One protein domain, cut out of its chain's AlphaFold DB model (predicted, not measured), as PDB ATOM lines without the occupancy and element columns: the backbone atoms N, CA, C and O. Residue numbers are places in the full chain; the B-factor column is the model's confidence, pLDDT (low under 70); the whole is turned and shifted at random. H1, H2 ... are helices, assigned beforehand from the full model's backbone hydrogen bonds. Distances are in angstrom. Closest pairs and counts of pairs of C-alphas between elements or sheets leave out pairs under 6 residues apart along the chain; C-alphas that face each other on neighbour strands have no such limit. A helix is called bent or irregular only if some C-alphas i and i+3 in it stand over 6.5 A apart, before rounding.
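Overview. This is residues 148 to 273 of the 316 residues of the protein "Paired_CXXCH_1 domain-containing protein" of Nitrospirae bacterium (UniProt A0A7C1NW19). This is a compact body with little regular structure, wound mostly from loops, with four short helices, H1 to H4, gathered in one part of it. Residues 148 to 215, with no named element, make a long winding stretch, tied by a short antiparallel pairing of residues 151 to 152 with 259 to 260. The printed part has 126 residues, 26 in named helices, and no named strand; the class is all helix, the radius of gyration of the C-alphas 14.4 A, the spans 40 by 32 by 30 A.

Arrangement. H1, residues 216 to 225, is irregular: C-alphas 218 and 221 are 8.4 A apart. It is close to but not clearly touching H2, residues 228 to 232; the closest C-alphas, of Thr 216 and Arg 228, are 7.5 A apart. H2 touches H3, residues 240 to 246; the closest C-alphas, of Leu 232 and Gln 241, are 4.7 A apart. H3 is close to but not clearly touching H4, residues 251 to 254; the closest C-alphas, of Ile 244 and Cys 251, are 7.2 A apart. Every O i to N i+4 pair is within hydrogen-bond range in H2 and H3, 3 of 6 in H1; H4 is too short for one.

Along the chain. H1 runs 12.4 A from C-alpha 216 at (-6.059, 25.213, -6.700); H2 spans 6.0 A, H3 9.3 A, and H4 5.9 A to C-alpha 254 at (2.652, 20.528, -22.471).

Size, cuts and confidence. The C-alphas farthest apart, of Pro 191 and Arg 238, are 40.6 A apart. The printed part has no cut, no link between helices is long, and no printed residue is under 70 in pLDDT.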
ATOM      1  N   ASP A 148      11.464   2.370 -19.800       90.75
ATOM      2  CA  ASP A 148      12.378   2.759 -20.880       90.75
ATOM      3  C   ASP A 148      12.092   4.158 -21.455       90.75
ATOM      4  O   ASP A 148      12.986   4.756 -22.058       90.75
ATOM      5  N   ASN A 149      10.898   4.715 -21.221       93.44
ATOM      6  CA  ASN A 149      10.530   6.064 -21.651       93.44
ATOM      7  C   ASN A 149      11.433   7.125 -21.008       93.44
ATOM      8  O   ASN A 149      11.950   6.952 -19.902       93.44
ATOM      9  N   ALA A 150      11.613   8.261 -21.686       94.31
ATOM     10  CA  ALA A 150      12.412   9.372 -21.175       94.31
ATOM     11  C   ALA A 150      11.863   9.945 -19.854       94.31
ATOM     12  O   ALA A 150      12.640  10.382 -19.000       94.31
ATOM     13  N   SER A 151      10.543   9.911 -19.656       95.62
ATOM     14  CA  SER A 151       9.910  10.211 -18.370       95.62
ATOM     15  C   SER A 151       8.555   9.525 -18.205       95.62
ATOM     16  O   SER A 151       7.900   9.185 -19.185       95.62
ATOM     17  N   TYR A 152       8.152   9.325 -16.952       97.19
ATOM     18  CA  TYR A 152       6.887   8.714 -16.543       97.19
ATOM     19  C   TYR A 152       6.620   9.022 -15.067       97.19
ATOM     20  O   TYR A 152       7.555   9.281 -14.298       97.19
ATOM     21  N   HIS A 153       5.351   8.984 -14.671       97.62
ATOM     22  CA  HIS A 153       4.977   8.916 -13.265       97.62
ATOM     23  C   HIS A 153       5.326   7.533 -12.680       97.62
ATOM     24  O   HIS A 153       5.236   6.527 -13.387       97.62
ATOM     25  N   PRO A 154       5.742   7.455 -11.402       96.69
ATOM     26  CA  PRO A 154       6.380   6.264 -10.851       96.69
ATOM     27  C   PRO A 154       5.371   5.190 -10.414       96.69
ATOM     28  O   PRO A 154       5.195   4.948  -9.222       96.69
ATOM     29  N   VAL A 155       4.694   4.563 -11.381       96.56
ATOM     30  CA  VAL A 155       3.728   3.467 -11.153       96.56
ATOM     31  C   VAL A 155       4.396   2.097 -11.267       96.56
ATOM     32  O   VAL A 155       4.276   1.265 -10.373       96.56
ATOM     33  N   GLU A 156       5.140   1.869 -12.350       93.19
ATOM     34  CA  GLU A 156       5.826   0.594 -12.606       93.19
ATOM     35  C   GLU A 156       7.240   0.558 -12.008       93.19
ATOM     36  O   GLU A 156       7.743  -0.489 -11.600       93.19
ATOM     37  N   MET A 157       7.904   1.715 -11.964       93.12
ATOM     38  CA  MET A 157       9.254   1.877 -11.435       93.12
ATOM     39  C   MET A 157       9.461   3.290 -10.897       93.12
ATOM     40  O   MET A 157       8.741   4.216 -11.266       93.12
ATOM     41  N   LYS A 158      10.484   3.466 -10.053       94.69
ATOM     42  CA  LYS A 158      10.924   4.783  -9.592       94.69
ATOM     43  C   LYS A 158      11.120   5.728 -10.784       94.69
ATOM     44  O   LYS A 158      11.724   5.350 -11.787       94.69
ATOM     45  N   GLY A 159      10.679   6.976 -10.633       92.88
ATOM     46  CA  GLY A 159      10.807   8.004 -11.661       92.88
ATOM     47  C   GLY A 159      12.264   8.287 -12.051       92.88
ATOM     48  O   GLY A 159      13.186   8.210 -11.236       92.88
ATOM     49  N   ARG A 160      12.476   8.655 -13.320       91.44
ATOM     50  CA  ARG A 160      13.814   8.952 -13.868       91.44
ATOM     51  C   ARG A 160      14.386  10.304 -13.441       91.44
ATOM     52  O   ARG A 160      15.608  10.467 -13.399       91.44
ATOM     53  N   ASN A 161      13.526  11.280 -13.154       87.94
ATOM     54  CA  ASN A 161      13.954  12.629 -12.795       87.94
ATOM     55  C   ASN A 161      14.584  12.625 -11.399       87.94
ATOM     56  O   ASN A 161      13.965  12.200 -10.429       87.94
ATOM     57  N   LYS A 162      15.822  13.118 -11.301       88.12
ATOM     58  CA  LYS A 162      16.590  13.143 -10.043       88.12
ATOM     59  C   LYS A 162      16.314  14.363  -9.165       88.12
ATOM     60  O   LYS A 162      16.829  14.419  -8.057       88.12
ATOM     61  N   ASN A 163      15.586  15.342  -9.689       89.50
ATOM     62  CA  ASN A 163      15.222  16.560  -8.987       89.50
ATOM     63  C   ASN A 163      13.794  16.923  -9.387       89.50
ATOM     64  O   ASN A 163      13.554  17.270 -10.547       89.50
ATOM     65  N   VAL A 164      12.860  16.809  -8.446       94.19
ATOM     66  CA  VAL A 164      11.460  17.201  -8.641       94.19
ATOM     67  C   VAL A 164      11.090  18.167  -7.513       94.19
ATOM     68  O   VAL A 164      10.436  17.772  -6.547       94.19
ATOM     69  N   PRO A 165      11.514  19.443  -7.606       93.75
ATOM     70  CA  PRO A 165      11.422  20.381  -6.488       93.75
ATOM     71  C   PRO A 165       9.976  20.611  -6.056       93.75
ATOM     72  O   PRO A 165       9.711  20.865  -4.888       93.75
ATOM     73  N   SER A 166       9.012  20.437  -6.957       96.44
ATOM     74  CA  SER A 166       7.606  20.631  -6.642       96.44
ATOM     75  C   SER A 166       6.985  19.527  -5.793       96.44
ATOM     76  O   SER A 166       5.853  19.719  -5.383       96.44
ATOM     77  N   LEU A 167       7.640  18.411  -5.466       97.50
ATOM     78  CA  LEU A 167       7.004  17.387  -4.623       97.50
ATOM     79  C   LEU A 167       6.577  17.948  -3.250       97.50
ATOM     80  O   LEU A 167       7.284  18.743  -2.620       97.50
ATOM     81  N   LYS A 168       5.376  17.565  -2.801       96.62
ATOM     82  CA  LYS A 168       4.868  17.854  -1.454       96.62
ATOM     83  C   LYS A 168       5.631  17.051  -0.399       96.62
ATOM     84  O   LYS A 168       6.172  15.983  -0.675       96.62
ATOM     85  N   GLY A 169       5.649  17.569   0.830       91.50
ATOM     86  CA  GLY A 169       6.294  16.901   1.962       91.50
ATOM     87  C   GLY A 169       5.782  15.470   2.148       91.50
ATOM     88  O   GLY A 169       4.583  15.226   2.059       91.50
ATOM     89  N   GLY A 170       6.704  14.534   2.381       90.69
ATOM     90  CA  GLY A 170       6.423  13.095   2.458       90.69
ATOM     91  C   GLY A 170       6.626  12.343   1.136       90.69
ATOM     92  O   GLY A 170       6.828  11.131   1.163       90.69
ATOM     93  N   LEU A 171       6.657  13.046  -0.002       96.31
ATOM     94  CA  LEU A 171       7.056  12.485  -1.291       96.31
ATOM     95  C   LEU A 171       8.512  12.834  -1.608       96.31
ATOM     96  O   LEU A 171       9.012  13.901  -1.258       96.31
ATOM     97  N   THR A 172       9.187  11.916  -2.291       95.75
ATOM     98  CA  THR A 172      10.555  12.085  -2.796       95.75
ATOM     99  C   THR A 172      10.637  11.537  -4.215       95.75
ATOM    100  O   THR A 172       9.737  10.833  -4.669       95.75
ATOM    101  N   GLU A 173      11.751  11.755  -4.905       94.44
ATOM    102  CA  GLU A 173      12.008  11.159  -6.218       94.44
ATOM    103  C   GLU A 173      12.049   9.621  -6.178       94.44
ATOM    104  O   GLU A 173      12.017   8.980  -7.226       94.44
ATOM    105  N   ASN A 174      12.147   9.012  -4.988       95.12
ATOM    106  CA  ASN A 174      12.063   7.564  -4.779       95.12
ATOM    107  C   ASN A 174      10.636   7.048  -4.555       95.12
ATOM    108  O   ASN A 174      10.445   5.833  -4.522       95.12
ATOM    109  N   SER A 175       9.663   7.933  -4.340       96.44
ATOM    110  CA  SER A 175       8.290   7.531  -4.053       96.44
ATOM    111  C   SER A 175       7.671   6.832  -5.262       96.44
ATOM    112  O   SER A 175       7.819   7.280  -6.397       96.44
ATOM    113  N   MET A 176       6.965   5.740  -4.987       96.31
ATOM    114  CA  MET A 176       6.088   5.063  -5.936       96.31
ATOM    115  C   MET A 176       4.650   5.503  -5.681       96.31
ATOM    116  O   MET A 176       4.279   5.759  -4.534       96.31
ATOM    117  N   ILE A 177       3.850   5.560  -6.738       96.50
ATOM    118  CA  ILE A 177       2.401   5.751  -6.668       96.50
ATOM    119  C   ILE A 177       1.699   4.568  -7.337       96.50
ATOM    120  O   ILE A 177       2.336   3.739  -7.982       96.50
ATOM    121  N   SER A 178       0.384   4.478  -7.184       96.19
ATOM    122  CA  SER A 178      -0.441   3.473  -7.857       96.19
ATOM    123  C   SER A 178      -1.417   4.129  -8.834       96.19
ATOM    124  O   SER A 178      -1.559   5.354  -8.852       96.19
ATOM    125  N   CYS A 179      -2.107   3.336  -9.654       98.06
ATOM    126  CA  CYS A 179      -3.116   3.850 -10.576       98.06
ATOM    127  C   CYS A 179      -4.226   4.577  -9.802       98.06
ATOM    128  O   CYS A 179      -4.600   5.689 -10.175       98.06
ATOM    129  N   ILE A 180      -4.674   4.020  -8.671       96.88
ATOM    130  CA  ILE A 180      -5.704   4.632  -7.811       96.88
ATOM    131  C   ILE A 180      -5.219   5.853  -7.021       96.88
ATOM    132  O   ILE A 180      -6.010   6.480  -6.321       96.88
ATOM    133  N   SER A 181      -3.938   6.220  -7.113       97.25
ATOM    134  CA  SER A 181      -3.485   7.527  -6.614       97.25
ATOM    135  C   SER A 181      -4.082   8.674  -7.438       97.25
ATOM    136  O   SER A 181      -4.228   9.777  -6.919       97.25
ATOM    137  N   CYS A 182      -4.457   8.401  -8.695       98.12
ATOM    138  CA  CYS A 182      -5.157   9.339  -9.572       98.12
ATOM    139  C   CYS A 182      -6.556   8.852  -9.969       98.12
ATOM    140  O   CYS A 182      -7.451   9.677 -10.105       98.12
ATOM    141  N   HIS A 183      -6.748   7.539 -10.150       98.31
ATOM    142  CA  HIS A 183      -7.992   6.940 -10.642       98.31
ATOM    143  C   HIS A 183      -8.802   6.278  -9.519       98.31
ATOM    144  O   HIS A 183      -8.695   5.071  -9.283       98.31
ATOM    145  N   ASN A 184      -9.585   7.065  -8.788       97.88
ATOM    146  CA  ASN A 184     -10.296   6.629  -7.590       97.88
ATOM    147  C   ASN A 184     -11.637   7.361  -7.460       97.88
ATOM    148  O   ASN A 184     -11.912   8.302  -8.199       97.88
ATOM    149  N   ASN A 185     -12.447   6.942  -6.496       97.94
ATOM    150  CA  ASN A 185     -13.619   7.686  -6.068       97.94
ATOM    151  C   ASN A 185     -13.210   9.048  -5.493       97.94
ATOM    152  O   ASN A 185     -12.376   9.118  -4.592       97.94
ATOM    153  N   ASP A 186     -13.821  10.109  -6.010       97.62
ATOM    154  CA  ASP A 186     -13.603  11.495  -5.595       97.62
ATOM    155  C   ASP A 186     -14.193  11.833  -4.217       97.62
ATOM    156  O   ASP A 186     -13.808  12.834  -3.615       97.62
ATOM    157  N   ASP A 187     -15.087  10.994  -3.681       96.50
ATOM    158  CA  ASP A 187     -15.595  11.138  -2.316       96.50
ATOM    159  C   ASP A 187     -14.710  10.358  -1.322       96.50
ATOM    160  O   ASP A 187     -14.808   9.125  -1.257       96.50
ATOM    161  N   PRO A 188     -13.902  11.038  -0.483       93.56
ATOM    162  CA  PRO A 188     -13.023  10.380   0.482       93.56
ATOM    163  C   PRO A 188     -13.778   9.681   1.623       93.56
ATOM    164  O   PRO A 188     -13.181   8.896   2.359       93.56
ATOM    165  N   SER A 189     -15.070   9.970   1.805       92.38
ATOM    166  CA  SER A 189     -15.937   9.273   2.761       92.38
ATOM    167  C   SER A 189     -16.605   8.030   2.162       92.38
ATOM    168  O   SER A 189     -17.151   7.194   2.892       92.38
ATOM    169  N   GLY A 190     -16.542   7.895   0.837       91.62
ATOM    170  CA  GLY A 190     -17.064   6.769   0.087       91.62
ATOM    171  C   GLY A 190     -16.089   5.588   0.007       91.62
ATOM    172  O   GLY A 190     -14.980   5.614   0.540       91.62
ATOM    173  N   PRO A 191     -16.499   4.498  -0.663       92.00
ATOM    174  CA  PRO A 191     -15.612   3.369  -0.898       92.00
ATOM    175  C   PRO A 191     -14.483   3.754  -1.861       92.00
ATOM    176  O   PRO A 191     -14.732   4.353  -2.907       92.00
ATOM    177  N   SER A 192     -13.256   3.353  -1.529       92.88
ATOM    178  CA  SER A 192     -12.082   3.522  -2.392       92.88
ATOM    179  C   SER A 192     -12.036   2.459  -3.498       92.88
ATOM    180  O   SER A 192     -12.548   1.347  -3.357       92.88
ATOM    181  N   GLY A 193     -11.361   2.792  -4.588       94.12
ATOM    182  CA  GLY A 193     -11.120   1.981  -5.774       94.12
ATOM    183  C   GLY A 193     -11.674   2.638  -7.043       94.12
ATOM    184  O   GLY A 193     -12.487   3.562  -6.959       94.12
ATOM    185  N   PRO A 194     -11.286   2.141  -8.226       96.31
ATOM    186  CA  PRO A 194     -11.596   2.758  -9.514       96.31
ATOM    187  C   PRO A 194     -13.031   2.436  -9.959       96.31
ATOM    188  O   PRO A 194     -13.254   1.991 -11.075       96.31
ATOM    189  N   HIS A 195     -14.021   2.556  -9.080       96.62
ATOM    190  CA  HIS A 195     -15.390   2.125  -9.370       96.62
ATOM    191  C   HIS A 195     -16.178   3.216 -10.093       96.62
ATOM    192  O   HIS A 195     -16.912   2.912 -11.030       96.62
ATOM    193  N   GLY A 196     -15.964   4.469  -9.697       97.94
ATOM    194  CA  GLY A 196     -16.506   5.644 -10.358       97.94
ATOM    195  C   GLY A 196     -16.110   6.940  -9.660       97.94
ATOM    196  O   GLY A 196     -15.649   6.910  -8.521       97.94
ATOM    197  N   SER A 197     -16.255   8.048 -10.378       98.44
ATOM    198  CA  SER A 197     -15.982   9.414  -9.952       98.44
ATOM    199  C   SER A 197     -16.903  10.396 -10.679       98.44
ATOM    200  O   SER A 197     -17.359  10.136 -11.798       98.44
ATOM    201  N   ASP A 198     -17.144  11.547 -10.058       97.88
ATOM    202  CA  ASP A 198     -17.803  12.689 -10.698       97.88
ATOM    203  C   ASP A 198     -16.881  13.408 -11.699       97.88
ATOM    204  O   ASP A 198     -17.338  14.232 -12.493       97.88
ATOM    205  N   TYR A 199     -15.588  13.072 -11.714       98.06
ATOM    206  CA  TYR A 199     -14.616  13.554 -12.689       98.06
ATOM    207  C   TYR A 199     -14.351  12.511 -13.779       98.06
ATOM    208  O   TYR A 199     -14.188  11.319 -13.501       98.06
ATOM    209  N   GLU A 200     -14.282  12.971 -15.035       96.06
ATOM    210  CA  GLU A 200     -13.990  12.130 -16.201       96.06
ATOM    211  C   GLU A 200     -12.713  11.301 -16.004       96.06
ATOM    212  O   GLU A 200     -11.786  11.719 -15.317       96.06
ATOM    213  N   HIS A 201     -12.677  10.110 -16.605       95.88
ATOM    214  CA  HIS A 201     -11.617   9.112 -16.450       95.88
ATOM    215  C   HIS A 201     -11.465   8.580 -15.016       95.88
ATOM    216  O   HIS A 201     -10.395   8.097 -14.649       95.88
ATOM    217  N   ILE A 202     -12.537   8.615 -14.217       98.06
ATOM    218  CA  ILE A 202     -12.562   8.122 -12.832       98.06
ATOM    219  C   ILE A 202     -11.501   8.840 -11.975       98.06
ATOM    220  O   ILE A 202     -10.783   8.213 -11.205       98.06
ATOM    221  N   LEU A 203     -11.309  10.149 -12.158       98.50
ATOM    222  CA  LEU A 203     -10.252  10.867 -11.442       98.50
ATOM    223  C   LEU A 203     -10.646  11.146  -9.989       98.50
ATOM    224  O   LEU A 203     -11.757  11.575  -9.719       98.50
ATOM    225  N   VAL A 204      -9.722  10.973  -9.044       98.31
ATOM    226  CA  VAL A 204      -9.962  11.223  -7.605       98.31
ATOM    227  C   VAL A 204     -10.162  12.706  -7.280       98.31
ATOM    228  O   VAL A 204     -10.669  13.062  -6.223       98.31
ATOM    229  N   ALA A 205      -9.734  13.589  -8.177       98.19
ATOM    230  CA  ALA A 205      -9.852  15.028  -8.030       98.19
ATOM    231  C   ALA A 205      -9.875  15.693  -9.406       98.19
ATOM    232  O   ALA A 205      -9.476  15.104 -10.416       98.19
ATOM    233  N   LYS A 206     -10.310  16.951  -9.437       97.75
ATOM    234  CA  LYS A 206     -10.455  17.715 -10.673       97.75
ATOM    235  C   LYS A 206      -9.112  17.924 -11.383       97.75
ATOM    236  O   LYS A 206      -8.098  18.262 -10.762       97.75
ATOM    237  N   TYR A 207      -9.139  17.776 -12.708       97.88
ATOM    238  CA  TYR A 207      -8.041  18.100 -13.612       97.88
ATOM    239  C   TYR A 207      -8.576  18.728 -14.902       97.88
ATOM    240  O   TYR A 207      -9.161  18.046 -15.739       97.88
ATOM    241  N   ASN A 208      -8.368  20.033 -15.070       96.81
ATOM    242  CA  ASN A 208      -8.732  20.731 -16.299       96.81
ATOM    243  C   ASN A 208      -7.706  20.459 -17.409       96.81
ATOM    244  O   ASN A 208      -6.555  20.890 -17.336       96.81
ATOM    245  N   THR A 209      -8.136  19.785 -18.471       95.62
ATOM    246  CA  THR A 209      -7.304  19.453 -19.642       95.62
ATOM    247  C   THR A 209      -7.352  20.502 -20.755       95.62
ATOM    248  O   THR A 209      -6.622  20.378 -21.737       95.62
ATOM    249  N   TYR A 210      -8.174  21.538 -20.586       95.38
ATOM    250  CA  TYR A 210      -8.333  22.659 -21.510       95.38
ATOM    251  C   TYR A 210      -7.753  23.934 -20.904       95.38
ATOM    252  O   TYR A 210      -7.733  24.078 -19.678       95.38
ATOM    253  N   ASP A 211      -7.297  24.844 -21.762       96.00
ATOM    254  CA  ASP A 211      -6.810  26.155 -21.336       96.00
ATOM    255  C   ASP A 211      -7.915  26.947 -20.624       96.00
ATOM    256  O   ASP A 211      -9.105  26.836 -20.933       96.00
ATOM    257  N   GLY A 212      -7.505  27.731 -19.637       96.69
ATOM    258  CA  GLY A 212      -8.373  28.498 -18.765       96.69
ATOM    259  C   GLY A 212      -7.684  28.856 -17.448       96.69
ATOM    260  O   GLY A 212      -6.544  28.447 -17.195       96.69
ATOM    261  N   PRO A 213      -8.374  29.612 -16.581       96.62
ATOM    262  CA  PRO A 213      -7.769  30.191 -15.394       96.62
ATOM    263  C   PRO A 213      -7.204  29.120 -14.464       96.62
ATOM    264  O   PRO A 213      -7.867  28.128 -14.136       96.62
ATOM    265  N   GLU A 214      -5.987  29.358 -13.982       96.69
ATOM    266  CA  GLU A 214      -5.363  28.514 -12.973       96.69
ATOM    267  C   GLU A 214      -5.818  28.905 -11.560       96.69
ATOM    268  O   GLU A 214      -5.742  30.057 -11.138       96.69
ATOM    269  N   TYR A 215      -6.268  27.905 -10.803       96.12
ATOM    270  CA  TYR A 215      -6.492  27.977  -9.361       96.12
ATOM    271  C   TYR A 215      -6.380  26.574  -8.750       96.12
ATOM    272  O   TYR A 215      -6.448  25.568  -9.456       96.12
ATOM    273  N   THR A 216      -6.281  26.484  -7.418       96.62
ATOM    274  CA  THR A 216      -6.059  25.213  -6.700       96.62
ATOM    275  C   THR A 216      -7.008  24.090  -7.127       96.62
ATOM    276  O   THR A 216      -6.555  22.979  -7.372       96.62
ATOM    277  N   ALA A 217      -8.306  24.374  -7.243       96.81
ATOM    278  CA  ALA A 217      -9.299  23.367  -7.608       96.81
ATOM    279  C   ALA A 217      -9.317  23.023  -9.113       96.81
ATOM    280  O   ALA A 217      -9.855  21.988  -9.479       96.81
ATOM    281  N   ALA A 218      -8.721  23.825 -10.007       97.38
ATOM    282  CA  ALA A 218      -8.619  23.474 -11.431       97.38
ATOM    283  C   ALA A 218      -7.649  22.307 -11.686       97.38
ATOM    284  O   ALA A 218      -7.849  21.525 -12.617       97.38
ATOM    285  N   TYR A 219      -6.619  22.187 -10.845       98.19
ATOM    286  CA  TYR A 219      -5.547  21.192 -10.954       98.19
ATOM    287  C   TYR A 219      -5.336  20.448  -9.632       98.19
ATOM    288  O   TYR A 219      -4.209  20.087  -9.282       98.19
ATOM    289  N   GLU A 220      -6.416  20.237  -8.877       98.25
ATOM    290  CA  GLU A 220      -6.376  19.617  -7.550       98.25
ATOM    291  C   GLU A 220      -5.694  18.247  -7.586       98.25
ATOM    292  O   GLU A 220      -4.871  17.952  -6.719       98.25
ATOM    293  N   LEU A 221      -5.942  17.470  -8.645       98.25
ATOM    294  CA  LEU A 221      -5.281  16.190  -8.890       98.25
ATOM    295  C   LEU A 221      -3.752  16.319  -8.901       98.25
ATOM    296  O   LEU A 221      -3.050  15.609  -8.183       98.25
ATOM    297  N   CYS A 222      -3.218  17.255  -9.687       98.19
ATOM    298  CA  CYS A 222      -1.779  17.491  -9.786       98.19
ATOM    299  C   CYS A 222      -1.232  18.023  -8.456       98.19
ATOM    300  O   CYS A 222      -0.170  17.608  -7.979       98.19
ATOM    301  N   TYR A 223      -1.981  18.934  -7.833       98.12
ATOM    302  CA  TYR A 223      -1.601  19.541  -6.572       98.12
ATOM    303  C   TYR A 223      -1.719  18.598  -5.381       98.12
ATOM    304  O   TYR A 223      -1.163  18.915  -4.336       98.12
ATOM    305  N   ALA A 224      -2.340  17.423  -5.496       97.00
ATOM    306  CA  ALA A 224      -2.292  16.394  -4.458       97.00
ATOM    307  C   ALA A 224      -0.847  15.941  -4.170       97.00
ATOM    308  O   ALA A 224      -0.489  15.738  -3.010       97.00
ATOM    309  N   CYS A 225       0.005  15.908  -5.201       98.06
ATOM    310  CA  CYS A 225       1.411  15.502  -5.108       98.06
ATOM    311  C   CYS A 225       2.395  16.665  -5.280       98.06
ATOM    312  O   CYS A 225       3.495  16.623  -4.725       98.06
ATOM    313  N   HIS A 226       2.009  17.714  -6.010       97.94
ATOM    314  CA  HIS A 226       2.880  18.844  -6.318       97.94
ATOM    315  C   HIS A 226       2.477  20.137  -5.593       97.94
ATOM    316  O   HIS A 226       1.312  20.490  -5.432       97.94
ATOM    317  N   ARG A 227       3.471  20.898  -5.142       98.12
ATOM    318  CA  ARG A 227       3.339  22.196  -4.494       98.12
ATOM    319  C   ARG A 227       3.065  23.243  -5.565       98.12
ATOM    320  O   ARG A 227       3.971  23.620  -6.307       98.12
ATOM    321  N   ARG A 228       1.834  23.765  -5.586       97.69
ATOM    322  CA  ARG A 228       1.432  24.893  -6.442       97.69
ATOM    323  C   ARG A 228       2.416  26.064  -6.359       97.69
ATOM    324  O   ARG A 228       2.792  26.612  -7.386       97.69
ATOM    325  N   SER A 229       2.885  26.403  -5.155       97.81
ATOM    326  CA  SER A 229       3.849  27.492  -4.942       97.81
ATOM    327  C   SER A 229       5.211  27.254  -5.598       97.81
ATOM    328  O   SER A 229       5.817  28.212  -6.052       97.81
ATOM    329  N   SER A 230       5.676  26.005  -5.683       97.81
ATOM    330  CA  SER A 230       6.933  25.660  -6.365       97.81
ATOM    331  C   SER A 230       6.768  25.723  -7.887       97.81
ATOM    332  O   SER A 230       7.620  26.271  -8.582       97.81
ATOM    333  N   ILE A 231       5.636  25.223  -8.404       97.12
ATOM    334  CA  ILE A 231       5.322  25.262  -9.842       97.12
ATOM    335  C   ILE A 231       5.203  26.709 -10.326       97.12
ATOM    336  O   ILE A 231       5.902  27.087 -11.259       97.12
ATOM    337  N   LEU A 232       4.360  27.517  -9.678       97.19
ATOM    338  CA  LEU A 232       4.132  28.920 -10.051       97.19
ATOM    339  C   LEU A 232       5.247  29.862  -9.577       97.19
ATOM    340  O   LEU A 232       5.262  31.025  -9.961       97.19
ATOM    341  N   GLY A 233       6.152  29.371  -8.731       97.19
ATOM    342  CA  GLY A 233       7.398  30.039  -8.358       97.19
ATOM    343  C   GLY A 233       8.545  29.747  -9.325       97.19
ATOM    344  O   GLY A 233       9.684  30.090  -9.021       97.19
ATOM    345  N   ASP A 234       8.259  29.096 -10.460       95.19
ATOM    346  CA  ASP A 234       9.205  28.839 -11.544       95.19
ATOM    347  C   ASP A 234      10.445  28.006 -11.142       95.19
ATOM    348  O   ASP A 234      11.479  28.030 -11.813       95.19
ATOM    349  N   GLU A 235      10.351  27.214 -10.065       93.38
ATOM    350  CA  GLU A 235      11.502  26.493  -9.494       93.38
ATOM    351  C   GLU A 235      12.081  25.424 -10.440       93.38
ATOM    352  O   GLU A 235      13.284  25.159 -10.428       93.38
ATOM    353  N   SER A 236      11.236  24.794 -11.265       89.31
ATOM    354  CA  SER A 236      11.652  23.770 -12.240       89.31
ATOM    355  C   SER A 236      11.729  24.278 -13.682       89.31
ATOM    356  O   SER A 236      12.466  23.712 -14.490       89.31
ATOM    357  N   PHE A 237      10.958  25.312 -14.019       91.00
ATOM    358  CA  PHE A 237      10.929  25.944 -15.335       91.00
ATOM    359  C   PHE A 237      10.644  27.430 -15.169       91.00
ATOM    360  O   PHE A 237       9.640  27.801 -14.574       91.00
ATOM    361  N   ARG A 238      11.504  28.269 -15.752       90.81
ATOM    362  CA  ARG A 238      11.510  29.730 -15.559       90.81
ATOM    363  C   ARG A 238      10.285  30.489 -16.085       90.81
ATOM    364  O   ARG A 238      10.264  31.706 -15.966       90.81
ATOM    365  N   LEU A 239       9.357  29.815 -16.763       92.44
ATOM    366  CA  LEU A 239       8.182  30.435 -17.384       92.44
ATOM    367  C   LEU A 239       6.892  29.666 -17.058       92.44
ATOM    368  O   LEU A 239       5.922  29.783 -17.808       92.44
ATOM    369  N   HIS A 240       6.856  28.853 -15.998       95.31
ATOM    370  CA  HIS A 240       5.613  28.200 -15.585       95.31
ATOM    371  C   HIS A 240       4.546  29.232 -15.231       95.31
ATOM    372  O   HIS A 240       3.424  29.108 -15.711       95.31
ATOM    373  N   GLN A 241       4.881  30.265 -14.453       96.88
ATOM    374  CA  GLN A 241       3.921  31.303 -14.074       96.88
ATOM    375  C   GLN A 241       3.325  31.993 -15.305       96.88
ATOM    376  O   GLN A 241       2.111  32.175 -15.386       96.88
ATOM    377  N   LEU A 242       4.175  32.327 -16.279       95.19
ATOM    378  CA  LEU A 242       3.737  32.944 -17.526       95.19
ATOM    379  C   LEU A 242       2.752  32.046 -18.274       95.19
ATOM    380  O   LEU A 242       1.652  32.487 -18.583       95.19
ATOM    381  N   HIS A 243       3.119  30.796 -18.551       95.88
ATOM    382  CA  HIS A 243       2.260  29.923 -19.349       95.88
ATOM    383  C   HIS A 243       0.984  29.539 -18.602       95.88
ATOM    384  O   HIS A 243      -0.093  29.610 -19.169       95.88
ATOM    385  N   ILE A 244       1.091  29.170 -17.328       97.25
ATOM    386  CA  ILE A 244      -0.021  28.568 -16.593       97.25
ATOM    387  C   ILE A 244      -0.969  29.636 -16.034       97.25
ATOM    388  O   ILE A 244      -2.179  29.513 -16.179       97.25
ATOM    389  N   ALA A 245      -0.443  30.669 -15.370       96.19
ATOM    390  CA  ALA A 245      -1.271  31.618 -14.623       96.19
ATOM    391  C   ALA A 245      -1.613  32.887 -15.413       96.19
ATOM    392  O   ALA A 245      -2.665  33.471 -15.179       96.19
ATOM    393  N   ILE A 246      -0.733  33.332 -16.318       96.50
ATOM    394  CA  ILE A 246      -0.944  34.563 -17.100       96.50
ATOM    395  C   ILE A 246      -1.577  34.248 -18.455       96.50
ATOM    396  O   ILE A 246      -2.526  34.910 -18.860       96.50
ATOM    397  N   LEU A 247      -1.041  33.254 -19.164       96.12
ATOM    398  CA  LEU A 247      -1.541  32.826 -20.473       96.12
ATOM    399  C   LEU A 247      -2.593  31.719 -20.374       96.12
ATOM    400  O   LEU A 247      -3.084  31.273 -21.407       96.12
ATOM    401  N   GLU A 248      -2.919  31.277 -19.154       96.94
ATOM    402  CA  GLU A 248      -3.981  30.302 -18.884       96.94
ATOM    403  C   GLU A 248      -3.811  28.971 -19.641       96.94
ATOM    404  O   GLU A 248      -4.766  28.247 -19.899       96.94
ATOM    405  N   THR A 249      -2.576  28.615 -19.999       97.19
ATOM    406  CA  THR A 249      -2.260  27.374 -20.706       97.19
ATOM    407  C   THR A 249      -2.372  26.177 -19.762       97.19
ATOM    408  O   THR A 249      -1.723  26.132 -18.711       97.19
ATOM    409  N   SER A 250      -3.148  25.164 -20.155       97.44
ATOM    410  CA  SER A 250      -3.330  23.946 -19.368       97.44
ATOM    411  C   SER A 250      -2.029  23.170 -19.199       97.44
ATOM    412  O   SER A 250      -1.203  23.070 -20.111       97.44
ATOM    413  N   CYS A 251      -1.882  22.495 -18.053       97.69
ATOM    414  CA  CYS A 251      -0.811  21.520 -17.861       97.69
ATOM    415  C   CYS A 251      -0.818  20.454 -18.971       97.69
ATOM    416  O   CYS A 251       0.255  20.033 -19.411       97.69
ATOM    417  N   ARG A 252      -2.005  20.060 -19.467       97.06
ATOM    418  CA  ARG A 252      -2.152  19.046 -20.522       97.06
ATOM    419  C   ARG A 252      -1.561  19.495 -21.854       97.06
ATOM    420  O   ARG A 252      -1.085  18.650 -22.614       97.06
ATOM    421  N   THR A 253      -1.546  20.799 -22.123       97.19
ATOM    422  CA  THR A 253      -1.005  21.372 -23.362       97.19
ATOM    423  C   THR A 253       0.475  21.022 -23.542       97.19
ATOM    424  O   THR A 253       0.921  20.784 -24.667       97.19
ATOM    425  N   CYS A 254       1.231  20.891 -22.443       96.19
ATOM    426  CA  CYS A 254       2.652  20.528 -22.471       96.19
ATOM    427  C   CYS A 254       2.951  19.121 -21.939       96.19
ATOM    428  O   CYS A 254       3.817  18.441 -22.492       96.19
ATOM    429  N   HIS A 255       2.278  18.689 -20.871       97.06
ATOM    430  CA  HIS A 255       2.605  17.469 -20.139       97.06
ATOM    431  C   HIS A 255       1.617  16.335 -20.417       97.06
ATOM    432  O   HIS A 255       0.400  16.529 -20.417       97.06
ATOM    433  N   ALA A 256       2.143  15.126 -20.604       96.25
ATOM    434  CA  ALA A 256       1.372  13.894 -20.495       96.25
ATOM    435  C   ALA A 256       1.137  13.531 -19.023       96.25
ATOM    436  O   ALA A 256       2.030  13.675 -18.189       96.25
ATOM    437  N   SER A 257      -0.047  12.999 -18.722       95.25
ATOM    438  CA  SER A 257      -0.413  12.576 -17.365       95.25
ATOM    439  C   SER A 257       0.234  11.255 -16.939       95.25
ATOM    440  O   SER A 257       0.324  10.994 -15.744       95.25
ATOM    441  N   HIS A 258       0.698  10.422 -17.876       96.94
ATOM    442  CA  HIS A 258       1.332   9.134 -17.567       96.94
ATOM    443  C   HIS A 258       2.833   9.146 -17.857       96.94
ATOM    444  O   HIS A 258       3.633   9.001 -16.935       96.94
ATOM    445  N   GLY A 259       3.229   9.371 -19.112       96.06
ATOM    446  CA  GLY A 259       4.635   9.399 -19.503       96.06
ATOM    447  C   GLY A 259       4.891   9.924 -20.907       96.06
ATOM    448  O   GLY A 259       3.977  10.151 -21.694       96.06
ATOM    449  N   SER A 260       6.169  10.148 -21.203       95.62
ATOM    450  CA  SER A 260       6.661  10.604 -22.499       95.62
ATOM    451  C   SER A 260       7.833   9.736 -22.929       95.62
ATOM    452  O   SER A 260       8.878   9.699 -22.272       95.62
ATOM    453  N   ALA A 261       7.669   9.060 -24.066       93.75
ATOM    454  CA  ALA A 261       8.707   8.215 -24.645       93.75
ATOM    455  C   ALA A 261       9.978   9.008 -24.985       93.75
ATOM    456  O   ALA A 261      11.084   8.502 -24.807       93.75
ATOM    457  N   LEU A 262       9.824  10.257 -25.439       92.94
ATOM    458  CA  LEU A 262      10.906  11.023 -26.060       92.94
ATOM    459  C   LEU A 262      11.514  12.092 -25.155       92.94
ATOM    460  O   LEU A 262      12.704  12.376 -25.278       92.94
ATOM    461  N   ASN A 263      10.731  12.691 -24.256       93.50
ATOM    462  CA  ASN A 263      11.175  13.867 -23.513       93.50
ATOM    463  C   ASN A 263      11.168  13.643 -22.002       93.50
ATOM    464  O   ASN A 263      10.325  12.935 -21.451       93.50
ATOM    465  N   ALA A 264      12.098  14.308 -21.318       91.56
ATOM    466  CA  ALA A 264      12.090  14.418 -19.865       91.56
ATOM    467  C   ALA A 264      10.932  15.308 -19.374       91.56
ATOM    468  O   ALA A 264      10.360  16.087 -20.138       91.56
ATOM    469  N   GLY A 265      10.622  15.226 -18.077       91.38
ATOM    470  CA  GLY A 265       9.627  16.102 -17.444       91.38
ATOM    471  C   GLY A 265       8.194  15.914 -17.953       91.38
ATOM    472  O   GLY A 265       7.418  16.856 -17.911       91.38
ATOM    473  N   LEU A 266       7.849  14.727 -18.458       95.50
ATOM    474  CA  LEU A 266       6.541  14.381 -19.023       95.50
ATOM    475  C   LEU A 266       6.140  15.204 -20.251       95.50
ATOM    476  O   LEU A 266       4.971  15.214 -20.618       95.50
ATOM    477  N   ILE A 267       7.081  15.882 -20.915       95.44
ATOM    478  CA  ILE A 267       6.751  16.748 -22.050       95.44
ATOM    479  C   ILE A 267       6.259  15.915 -23.240       95.44
ATOM    480  O   ILE A 267       6.995  15.132 -23.847       95.44
ATOM    481  N   SER A 268       4.993  16.103 -23.582       95.06
ATOM    482  CA  SER A 268       4.317  15.505 -24.725       95.06
ATOM    483  C   SER A 268       3.185  16.439 -25.138       95.06
ATOM    484  O   SER A 268       2.054  16.319 -24.658       95.06
ATOM    485  N   PHE A 269       3.542  17.398 -25.993       95.88
ATOM    486  CA  PHE A 269       2.677  18.497 -26.403       95.88
ATOM    487  C   PHE A 269       1.345  18.019 -26.983       95.88
ATOM    488  O   PHE A 269       1.317  17.102 -27.809       95.88
ATOM    489  N   ASN A 270       0.259  18.685 -26.588       94.94
ATOM    490  CA  ASN A 270      -1.046  18.489 -27.200       94.94
ATOM    491  C   ASN A 270      -1.015  19.000 -28.648       94.94
ATOM    492  O   ASN A 270      -0.804  20.186 -28.894       94.94
ATOM    493  N   ARG A 271      -1.226  18.099 -29.611       93.69
ATOM    494  CA  ARG A 271      -1.153  18.407 -31.044       93.69
ATOM    495  C   ARG A 271      -2.372  19.150 -31.583       93.69
ATOM    496  O   ARG A 271      -2.288  19.638 -32.702       93.69
ATOM    497  N   ASP A 272      -3.424  19.301 -30.785       93.06
ATOM    498  CA  ASP A 272      -4.570  20.154 -31.120       93.06
ATOM    499  C   ASP A 272      -4.264  21.646 -30.906       93.06
ATOM    500  O   ASP A 272      -4.964  22.513 -31.423       93.06
ATOM    501  N   ILE A 273      -3.211  21.951 -30.139       94.88
ATOM    502  CA  ILE A 273      -2.816  23.313 -29.746       94.88
ATOM    503  C   ILE A 273      -1.416  23.666 -30.265       94.88
ATOM    504  O   ILE A 273      -1.134  24.818 -30.612       94.88
TER     505      ILE A 273